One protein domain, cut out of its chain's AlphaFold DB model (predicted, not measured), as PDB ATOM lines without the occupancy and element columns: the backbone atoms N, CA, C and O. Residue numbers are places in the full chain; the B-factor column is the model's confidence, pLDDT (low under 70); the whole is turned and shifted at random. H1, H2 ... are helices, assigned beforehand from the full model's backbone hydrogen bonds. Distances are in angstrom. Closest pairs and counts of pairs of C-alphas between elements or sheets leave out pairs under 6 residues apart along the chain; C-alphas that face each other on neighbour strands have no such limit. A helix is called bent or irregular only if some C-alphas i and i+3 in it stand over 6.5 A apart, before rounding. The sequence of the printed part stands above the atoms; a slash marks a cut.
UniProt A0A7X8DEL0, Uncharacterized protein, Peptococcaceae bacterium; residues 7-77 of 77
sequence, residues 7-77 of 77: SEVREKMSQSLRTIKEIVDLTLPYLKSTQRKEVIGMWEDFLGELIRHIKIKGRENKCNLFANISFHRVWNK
ATOM      1  N   SER A   7     108.512 -36.014-215.569       90.94
ATOM      2  CA  SER A   7     107.805 -35.137-214.633       90.94
ATOM      3  C   SER A   7     106.293 -35.316-214.708       90.94
ATOM      4  O   SER A   7     105.654 -35.403-213.667       90.94
ATOM      5  N   GLU A   8     105.722 -35.428-215.905       93.00
ATOM      6  CA  GLU A   8     104.288 -35.668-216.088       93.00
ATOM      7  C   GLU A   8     103.897 -37.047-215.538       93.00
ATOM      8  O   GLU A   8     102.909 -37.174-214.817       93.00
ATOM      9  N   VAL A   9     104.711 -38.079-215.796       93.38
ATOM     10  CA  VAL A   9     104.497 -39.418-215.217       93.38
ATOM     11  C   VAL A   9     104.518 -39.350-213.687       93.38
ATOM     12  O   VAL A   9     103.621 -39.876-213.029       93.38
ATOM     13  N   ARG A  10     105.512 -38.665-213.109       94.75
ATOM     14  CA  ARG A  10     105.631 -38.481-211.657       94.75
ATOM     15  C   ARG A  10     104.444 -37.717-211.075       94.75
ATOM     16  O   ARG A  10     103.957 -38.078-210.001       94.75
ATOM     17  N   GLU A  11     103.995 -36.669-211.751       95.31
ATOM     18  CA  GLU A  11     102.851 -35.874-211.325       95.31
ATOM     19  C   GLU A  11     101.575 -36.714-211.328       95.31
ATOM     20  O   GLU A  11     100.903 -36.785-210.298       95.31
ATOM     21  N   LYS A  12     101.300 -37.440-212.421       95.62
ATOM     22  CA  LYS A  12     100.153 -38.354-212.506       95.62
ATOM     23  C   LYS A  12     100.203 -39.417-211.412       95.62
ATOM     24  O   LYS A  12      99.216 -39.598-210.710       95.62
ATOM     25  N   MET A  13     101.357 -40.049-211.176       95.38
ATOM     26  CA  MET A  13     101.516 -41.006-210.070       95.38
ATOM     27  C   MET A  13     101.221 -40.372-208.703       95.38
ATOM     28  O   MET A  13     100.589 -40.999-207.854       95.38
ATOM     29  N   SER A  14     101.656 -39.130-208.484       96.75
ATOM     30  CA  SER A  14     101.432 -38.413-207.222       96.75
ATOM     31  C   SER A  14      99.962 -38.037-207.026       96.75
ATOM     32  O   SER A  14      99.443 -38.144-205.916       96.75
ATOM     33  N   GLN A  15      99.282 -37.614-208.095       96.94
ATOM     34  CA  GLN A  15      97.846 -37.335-208.092       96.94
ATOM     35  C   GLN A  15      97.044 -38.616-207.832       96.94
ATOM     36  O   GLN A  15      96.252 -38.645-206.896       96.94
ATOM     37  N   SER A  16      97.324 -39.701-208.561       96.81
ATOM     38  CA  SER A  16      96.664 -40.994-208.349       96.81
ATOM     39  C   SER A  16      96.868 -41.522-206.930       96.81
ATOM     40  O   SER A  16      95.926 -42.026-206.328       96.81
ATOM     41  N   LEU A  17      98.068 -41.374-206.358       96.94
ATOM     42  CA  LEU A  17      98.331 -41.795-204.981       96.94
ATOM     43  C   LEU A  17      97.491 -41.014-203.962       96.94
ATOM     44  O   LEU A  17      97.063 -41.601-202.972       96.94
ATOM     45  N   ARG A  18      97.253 -39.714-204.181       97.94
ATOM     46  CA  ARG A  18      96.367 -38.919-203.314       97.94
ATOM     47  C   ARG A  18      94.940 -39.455-203.350       97.94
ATOM     48  O   ARG A  18      94.402 -39.779-202.299       97.94
ATOM     49  N   THR A  19      94.397 -39.669-204.543       97.31
ATOM     50  CA  THR A  19      93.054 -40.237-204.711       97.31
ATOM     51  C   THR A  19      92.939 -41.634-204.095       97.31
ATOM     52  O   THR A  19      91.972 -41.926-203.402       97.31
ATOM     53  N   ILE A  20      93.941 -42.502-204.278       97.62
ATOM     54  CA  ILE A  20      93.935 -43.844-203.671       97.62
ATOM     55  C   ILE A  20      93.942 -43.758-202.139       97.62
ATOM     56  O   ILE A  20      93.235 -44.526-201.496       97.62
ATOM     57  N   LYS A  21      94.699 -42.826-201.543       97.62
ATOM     58  CA  LYS A  21      94.693 -42.610-200.086       97.62
ATOM     59  C   LYS A  21      93.319 -42.181-199.579       97.62
ATOM     60  O   LYS A  21      92.837 -42.759-198.615       97.62
ATOM     61  N   GLU A  22      92.670 -41.246-200.267       97.69
ATOM     62  CA  GLU A  22      91.306 -40.821-199.931       97.69
ATOM     63  C   GLU A  22      90.324 -41.999-199.989       97.69
ATOM     64  O   GLU A  22      89.520 -42.177-199.080       97.69
ATOM     65  N   ILE A  23      90.426 -42.862-201.007       97.12
ATOM     66  CA  ILE A  23      89.595 -44.072-201.113       97.12
ATOM     67  C   ILE A  23      89.869 -45.044-199.957       97.12
ATOM     68  O   ILE A  23      88.933 -45.634-199.415       97.12
ATOM     69  N   VAL A  24      91.128 -45.218-199.542       97.06
ATOM     70  CA  VAL A  24      91.460 -46.024-198.354       97.06
ATOM     71  C   VAL A  24      90.748 -45.464-197.127       97.06
ATOM     72  O   VAL A  24      90.002 -46.197-196.479       97.06
ATOM     73  N   ASP A  25      90.895 -44.171-196.857       97.31
ATOM     74  CA  ASP A  25      90.284 -43.526-195.692       97.31
ATOM     75  C   ASP A  25      88.752 -43.633-195.717       97.31
ATOM     76  O   ASP A  25      88.133 -43.945-194.697       97.31
ATOM     77  N   LEU A  26      88.137 -43.467-196.894       96.75
ATOM     78  CA  LEU A  26      86.697 -43.629-197.088       96.75
ATOM     79  C   LEU A  26      86.232 -45.068-196.873       96.75
ATOM     80  O   LEU A  26      85.147 -45.277-196.346       96.75
ATOM     81  N   THR A  27      87.023 -46.067-197.265       96.62
ATOM     82  CA  THR A  27      86.619 -47.479-197.176       96.62
ATOM     83  C   THR A  27      86.831 -48.085-195.784       96.62
ATOM     84  O   THR A  27      86.128 -49.032-195.418       96.62
ATOM     85  N   LEU A  28      87.732 -47.528-194.965       95.81
ATOM     86  CA  LEU A  28      88.067 -48.046-193.630       95.81
ATOM     87  C   LEU A  28      86.859 -48.232-192.684       95.81
ATOM     88  O   LEU A  28      86.772 -49.300-192.064       95.81
ATOM     89  N   PRO A  29      85.913 -47.279-192.547       96.31
ATOM     90  CA  PRO A  29      84.750 -47.449-191.671       96.31
ATOM     91  C   PRO A  29      83.867 -48.644-192.060       96.31
ATOM     92  O   PRO A  29      83.326 -49.336-191.195       96.31
ATOM     93  N   TYR A  30      83.762 -48.931-193.357       96.75
ATOM     94  CA  TYR A  30      82.911 -49.993-193.891       96.75
ATOM     95  C   TYR A  30      83.510 -51.393-193.715       96.75
ATOM     96  O   TYR A  30      82.780 -52.382-193.672       96.75
ATOM     97  N   LEU A  31      84.829 -51.507-193.529       92.94
ATOM     98  CA  LEU A  31      85.480 -52.796-193.269       92.94
ATOM     99  C   LEU A  31      85.087 -53.415-191.920       92.94
ATOM    100  O   LEU A  31      85.247 -54.622-191.734       92.94
ATOM    101  N   LYS A  32      84.568 -52.606-190.990       91.12
ATOM    102  CA  LYS A  32      84.056 -53.048-189.683       91.12
ATOM    103  C   LYS A  32      82.528 -53.162-189.648       91.12
ATOM    104  O   LYS A  32      81.973 -53.438-188.588       91.12
ATOM    105  N   SER A  33      81.846 -52.943-190.775       93.69
ATOM    106  CA  SER A  33      80.385 -52.969-190.872       93.69
ATOM    107  C   SER A  33      79.881 -54.196-191.643       93.69
ATOM    108  O   SER A  33      80.653 -55.024-192.133       93.69
ATOM    109  N   THR A  34      78.560 -54.314-191.782       94.19
ATOM    110  CA  THR A  34      77.912 -55.346-192.609       94.19
ATOM    111  C   THR A  34      78.264 -55.232-194.097       94.19
ATOM    112  O   THR A  34      78.141 -56.215-194.824       94.19
ATOM    113  N   GLN A  35      78.774 -54.076-194.540       96.38
ATOM    114  CA  GLN A  35      79.179 -53.802-195.924       96.38
ATOM    115  C   GLN A  35      80.607 -54.276-196.240       96.38
ATOM    116  O   GLN A  35      81.080 -54.126-197.365       96.38
ATOM    117  N   ARG A  36      81.304 -54.907-195.283       96.75
ATOM    118  CA  ARG A  36      82.683 -55.392-195.456       96.75
ATOM    119  C   ARG A  36      82.889 -56.194-196.745       96.75
ATOM    120  O   ARG A  36      83.902 -56.013-197.410       96.75
ATOM    121  N   LYS A  37      81.967 -57.104-197.082       97.38
ATOM    122  CA  LYS A  37      82.089 -57.955-198.283       97.38
ATOM    123  C   LYS A  37      82.036 -57.142-199.574       97.38
ATOM    124  O   LYS A  37      82.799 -57.422-200.487       97.38
ATOM    125  N   GLU A  38      81.160 -56.148-199.624       97.56
ATOM    126  CA  GLU A  38      80.996 -55.272-200.781       97.56
ATOM    127  C   GLU A  38      82.256 -54.434-201.007       97.56
ATOM    128  O   GLU A  38      82.813 -54.433-202.101       97.56
ATOM    129  N   VAL A  39      82.782 -53.824-199.943       97.75
ATOM    130  CA  VAL A  39      84.024 -53.043-200.012       97.75
ATOM    131  C   VAL A  39      85.230 -53.903-200.390       97.75
ATOM    132  O   VAL A  39      86.080 -53.453-201.155       97.75
ATOM    133  N   ILE A  40      85.310 -55.146-199.901       97.62
ATOM    134  CA  ILE A  40      86.352 -56.088-200.338       97.62
ATOM    135  C   ILE A  40      86.232 -56.371-201.837       97.62
ATOM    136  O   ILE A  40      87.241 -56.284-202.527       97.62
ATOM    137  N   GLY A  41      85.023 -56.630-202.344       98.12
ATOM    138  CA  GLY A  41      84.795 -56.849-203.775       98.12
ATOM    139  C   GLY A  41      85.243 -55.657-204.627       98.12
ATOM    140  O   GLY A  41      85.975 -55.838-205.594       98.12
ATOM    141  N   MET A  42      84.921 -54.428-204.208       97.94
ATOM    142  CA  MET A  42      85.382 -53.209-204.892       97.94
ATOM    143  C   MET A  42      86.916 -53.120-204.963       97.94
ATOM    144  O   MET A  42      87.474 -52.754-206.000       97.94
ATOM    145  N   TRP A  43      87.614 -53.470-203.877       98.00
ATOM    146  CA  TRP A  43      89.079 -53.507-203.857       98.00
ATOM    147  C   TRP A  43      89.651 -54.617-204.744       98.00
ATOM    148  O   TRP A  43      90.640 -54.384-205.441       98.00
ATOM    149  N   GLU A  44      89.050 -55.807-204.728       98.25
ATOM    150  CA  GLU A  44      89.452 -56.937-205.569       98.25
ATOM    151  C   GLU A  44      89.311 -56.605-207.058       98.25
ATOM    152  O   GLU A  44      90.249 -56.844-207.824       98.25
ATOM    153  N   ASP A  45      88.201 -55.982-207.456       98.19
ATOM    154  CA  ASP A  45      87.962 -55.547-208.834       98.19
ATOM    155  C   ASP A  45      88.975 -54.482-209.269       98.19
ATOM    156  O   ASP A  45      89.638 -54.637-210.301       98.19
ATOM    157  N   PHE A  46      89.174 -53.445-208.448       97.50
ATOM    158  CA  PHE A  46      90.129 -52.369-208.723       97.50
ATOM    159  C   PHE A  46      91.567 -52.890-208.878       97.50
ATOM    160  O   PHE A  46      92.252 -52.606-209.866       97.50
ATOM    161  N   LEU A  47      92.039 -53.679-207.909       97.38
ATOM    162  CA  LEU A  47      93.389 -54.245-207.938       97.38
ATOM    163  C   LEU A  47      93.539 -55.250-209.082       97.38
ATOM    164  O   LEU A  47      94.579 -55.283-209.747       97.38
ATOM    165  N   GLY A  48      92.500 -56.045-209.340       97.88
ATOM    166  CA  GLY A  48      92.448 -56.995-210.439       97.88
ATOM    167  C   GLY A  48      92.604 -56.308-211.793       97.88
ATOM    168  O   GLY A  48      93.427 -56.740-212.606       97.88
ATOM    169  N   GLU A  49      91.872 -55.220-212.030       97.94
ATOM    170  CA  GLU A  49      91.975 -54.429-213.255       97.94
ATOM    171  C   GLU A  49      93.357 -53.785-213.410       97.94
ATOM    172  O   GLU A  49      93.987 -53.939-214.462       97.94
ATOM    173  N   LEU A  50      93.884 -53.156-212.355       95.75
ATOM    174  CA  LEU A  50      95.207 -52.529-212.370       95.75
ATOM    175  C   LEU A  50      96.316 -53.542-212.692       95.75
ATOM    176  O   LEU A  50      97.135 -53.325-213.591       95.75
ATOM    177  N   ILE A  51      96.337 -54.679-211.990       95.44
ATOM    178  CA  ILE A  51      97.328 -55.742-212.203       95.44
ATOM    179  C   ILE A  51      97.192 -56.320-213.612       95.44
ATOM    180  O   ILE A  51      98.203 -56.565-214.280       95.44
ATOM    181  N   ARG A  52      95.958 -56.540-214.085       96.44
ATOM    182  CA  ARG A  52      95.690 -57.024-215.443       96.44
ATOM    183  C   ARG A  52      96.236 -56.046-216.480       96.44
ATOM    184  O   ARG A  52      96.954 -56.482-217.378       96.44
ATOM    185  N   HIS A  53      95.971 -54.751-216.330       95.62
ATOM    186  CA  HIS A  53      96.459 -53.719-217.241       95.62
ATOM    187  C   HIS A  53      97.993 -53.685-217.297       95.62
ATOM    188  O   HIS A  53      98.571 -53.730-218.385       95.62
ATOM    189  N   ILE A  54      98.662 -53.706-216.137       94.31
ATOM    190  CA  ILE A  54     100.132 -53.747-216.051       94.31
ATOM    191  C   ILE A  54     100.689 -54.981-216.771       94.31
ATOM    192  O   ILE A  54     101.642 -54.869-217.541       94.31
ATOM    193  N   LYS A  55     100.090 -56.160-216.562       93.00
ATOM    194  CA  LYS A  55     100.518 -57.403-217.225       93.00
ATOM    195  C   LYS A  55     100.315 -57.354-218.738       93.00
ATOM    196  O   LYS A  55     101.203 -57.789-219.469       93.00
ATOM    197  N   ILE A  56      99.178 -56.829-219.206       95.44
ATOM    198  CA  ILE A  56      98.884 -56.670-220.639       95.44
ATOM    199  C   ILE A  56      99.927 -55.753-221.276       95.44
ATOM    200  O   ILE A  56     100.616 -56.177-222.204       95.44
ATOM    201  N   LYS A  57     100.130 -54.549-220.727       95.00
ATOM    202  CA  LYS A  57     101.131 -53.610-221.248       95.00
ATOM    203  C   LYS A  57     102.547 -54.158-221.160       95.00
ATOM    204  O   LYS A  57     103.328 -53.974-222.093       95.00
ATOM    205  N   GLY A  58     102.870 -54.888-220.098       93.06
ATOM    206  CA  GLY A  58     104.172 -55.526-219.972       93.06
ATOM    207  C   GLY A  58     104.413 -56.611-221.023       93.06
ATOM    208  O   GLY A  58     105.507 -56.694-221.579       93.06
ATOM    209  N   ARG A  59     103.385 -57.400-221.360       92.62
ATOM    210  CA  ARG A  59     103.452 -58.387-222.447       92.62
ATOM    211  C   ARG A  59     103.603 -57.711-223.812       92.62
ATOM    212  O   ARG A  59     104.484 -58.108-224.567       92.62
ATOM    213  N   GLU A  60     102.788 -56.694-224.103       95.00
ATOM    214  CA  GLU A  60     102.839 -55.927-225.362       95.00
ATOM    215  C   GLU A  60     104.227 -55.323-225.613       95.00
ATOM    216  O   GLU A  60     104.730 -55.359-226.731       95.00
ATOM    217  N   ASN A  61     104.873 -54.821-224.556       93.31
ATOM    218  CA  ASN A  61     106.158 -54.128-224.649       93.31
ATOM    219  C   ASN A  61     107.367 -55.020-224.309       93.31
ATOM    220  O   ASN A  61     108.478 -54.511-224.189       93.31
ATOM    221  N   LYS A  62     107.167 -56.337-224.116       92.44
ATOM    222  CA  LYS A  62     108.200 -57.295-223.665       92.44
ATOM    223  C   LYS A  62     108.993 -56.805-222.437       92.44
ATOM    224  O   LYS A  62     110.175 -57.101-222.288       92.44
ATOM    225  N   CYS A  63     108.335 -56.063-221.549       91.94
ATOM    226  CA  CYS A  63     108.933 -55.442-220.373       91.94
ATOM    227  C   CYS A  63     108.056 -55.704-219.146       91.94
ATOM    228  O   CYS A  63     106.945 -55.193-219.035       91.94
ATOM    229  N   ASN A  64     108.539 -56.506-218.199       87.75
ATOM    230  CA  ASN A  64     107.795 -56.781-216.975       87.75
ATOM    231  C   ASN A  64     108.055 -55.679-215.936       87.75
ATOM    232  O   ASN A  64     109.089 -55.692-215.269       87.75
ATOM    233  N   LEU A  65     107.108 -54.748-215.772       88.81
ATOM    234  CA  LEU A  65     107.211 -53.659-214.792       88.81
ATOM    235  C   LEU A  65     107.476 -54.179-213.371       88.81
ATOM    236  O   LEU A  65     108.356 -53.664-212.691       88.81
ATOM    237  N   PHE A  66     106.776 -55.229-212.934       89.06
ATOM    238  CA  PHE A  66     106.957 -55.783-211.589       89.06
ATOM    239  C   PHE A  66     108.338 -56.405-211.383       89.06
ATOM    240  O   PHE A  66     108.894 -56.281-210.300       89.06
ATOM    241  N   ALA A  67     108.929 -57.005-212.420       88.50
ATOM    242  CA  ALA A  67     110.302 -57.514-212.345       88.50
ATOM    243  C   ALA A  67     111.350 -56.391-212.230       88.50
ATOM    244  O   ALA A  67     112.456 -56.633-211.758       88.50
ATOM    245  N   ASN A  68     111.008 -55.167-212.645       90.00
ATOM    246  CA  ASN A  68     111.888 -53.998-212.582       90.00
ATOM    247  C   ASN A  68     111.692 -53.159-211.305       90.00
ATOM    248  O   ASN A  68     112.430 -52.200-211.072       90.00
ATOM    249  N   ILE A  69     110.715 -53.503-210.462       90.06
ATOM    250  CA  ILE A  69     110.466 -52.830-209.187       90.06
ATOM    251  C   ILE A  69     111.094 -53.651-208.062       90.06
ATOM    252  O   ILE A  69     110.878 -54.851-207.926       90.06
ATOM    253  N   SER A  70     111.852 -52.983-207.194       89.31
ATOM    254  CA  SER A  70     112.354 -53.603-205.969       89.31
ATOM    255  C   SER A  70     111.264 -53.585-204.903       89.31
ATOM    256  O   SER A  70     111.093 -52.595-204.192       89.31
ATOM    257  N   PHE A  71     110.537 -54.691-204.780       86.56
ATOM    258  CA  PHE A  71     109.506 -54.839-203.755       86.56
ATOM    259  C   PHE A  71     110.078 -54.861-202.331       86.56
ATOM    260  O   PHE A  71     109.455 -54.335-201.420       86.56
ATOM    261  N   HIS A  72     111.326 -55.290-202.134       86.88
ATOM    262  CA  HIS A  72     112.006 -55.104-200.847       86.88
ATOM    263  C   HIS A  72     111.994 -53.631-200.386       86.88
ATOM    264  O   HIS A  72     111.679 -53.346-199.237       86.88
ATOM    265  N   ARG A  73     112.248 -52.674-201.295       85.81
ATOM    266  CA  ARG A  73     112.192 -51.230-200.984       85.81
ATOM    267  C   ARG A  73     110.776 -50.695-200.765       85.81
ATOM    268  O   ARG A  73     110.630 -49.626-200.184       85.81
ATOM    269  N   VAL A  74     109.757 -51.381-201.276       85.88
ATOM    270  CA  VAL A  74     108.358 -50.960-201.136       85.88
ATOM    271  C   VAL A  74     107.755 -51.464-199.816       85.88
ATOM    272  O   VAL A  74     106.956 -50.746-199.233       85.88
ATOM    273  N   TRP A  75     108.160 -52.641-199.324       80.06
ATOM    274  CA  TRP A  75     107.615 -53.252-198.100       80.06
ATOM    275  C   TRP A  75     108.393 -52.856-196.838       80.06
ATOM    276  O   TRP A  75     107.839 -52.930-195.749       80.06
ATOM    277  N   ASN A  76     109.653 -52.428-196.978       74.88
ATOM    278  CA  ASN A  76     110.516 -52.025-195.857       74.88
ATOM    279  C   ASN A  76     110.600 -50.502-195.668       74.88
ATOM    280  O   ASN A  76     111.593 -49.997-195.142       74.88
ATOM    281  N   LYS A  77     109.602 -49.770-196.163       55.12
ATOM    282  CA  LYS A  77     109.411 -48.346-195.882       55.12
ATOM    283  C   LYS A  77     108.422 -48.177-194.745       55.12
ATOM    284  O   LYS A  77     108.634 -47.227-193.965       55.12
TER     285      LYS A  77
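AT A GLANCE: This is residues 7 to 77 of the 77 residues of an uncharacterized protein of Peptococcaceae bacterium (UniProt A0A7X8DEL0). Two long helices, H1 and H2, make an open V-shaped hairpin, meeting near the tight link; after H2 the printed part folds back to short H3, which touches neither. The printed part has 71 residues, with three named helices, H1, H2, H3, and no named strand: all helix. It is loose, with a radius of gyration of the C-alphas of 15.1 A, and elongated, spanning 43 by 25 by 24 A.

IN THESE COORDINATES: H1, residues 7 to 32, begins at C-alpha 7 (107.805, -35.137, -214.633) and measures 38.8 A. It has a kink of 29 degrees near residue 26 and is only just irregular: C-alphas 26 and 29 are 6.9 A apart. H2, residues 36 to 60, measures 36.1 A. H3, residues 71 to 75, measures 6.2 A and ends at C-alpha 75 (107.615, -53.252, -198.100).

HOW THE PARTS SIT: H1, with residues 27 to 31 alone, touches residues 36 to 40 of H2; the closest C-alphas, of Tyr 30 and Arg 36, are 5.6 A apart. This helical hairpin has a shallow tilt of 25 degrees, opposite ways. H3 is apart from both. Every O i to N i+4 pair is within hydrogen-bond range in H2 and H3, and 19 of 22 in H1.

THE WHOLE: The farthest C-alphas, of Thr 34 and Lys 62, are 43.4 A apart. The printed part has no cut and no long link. Residue 77 is under pLDDT 70.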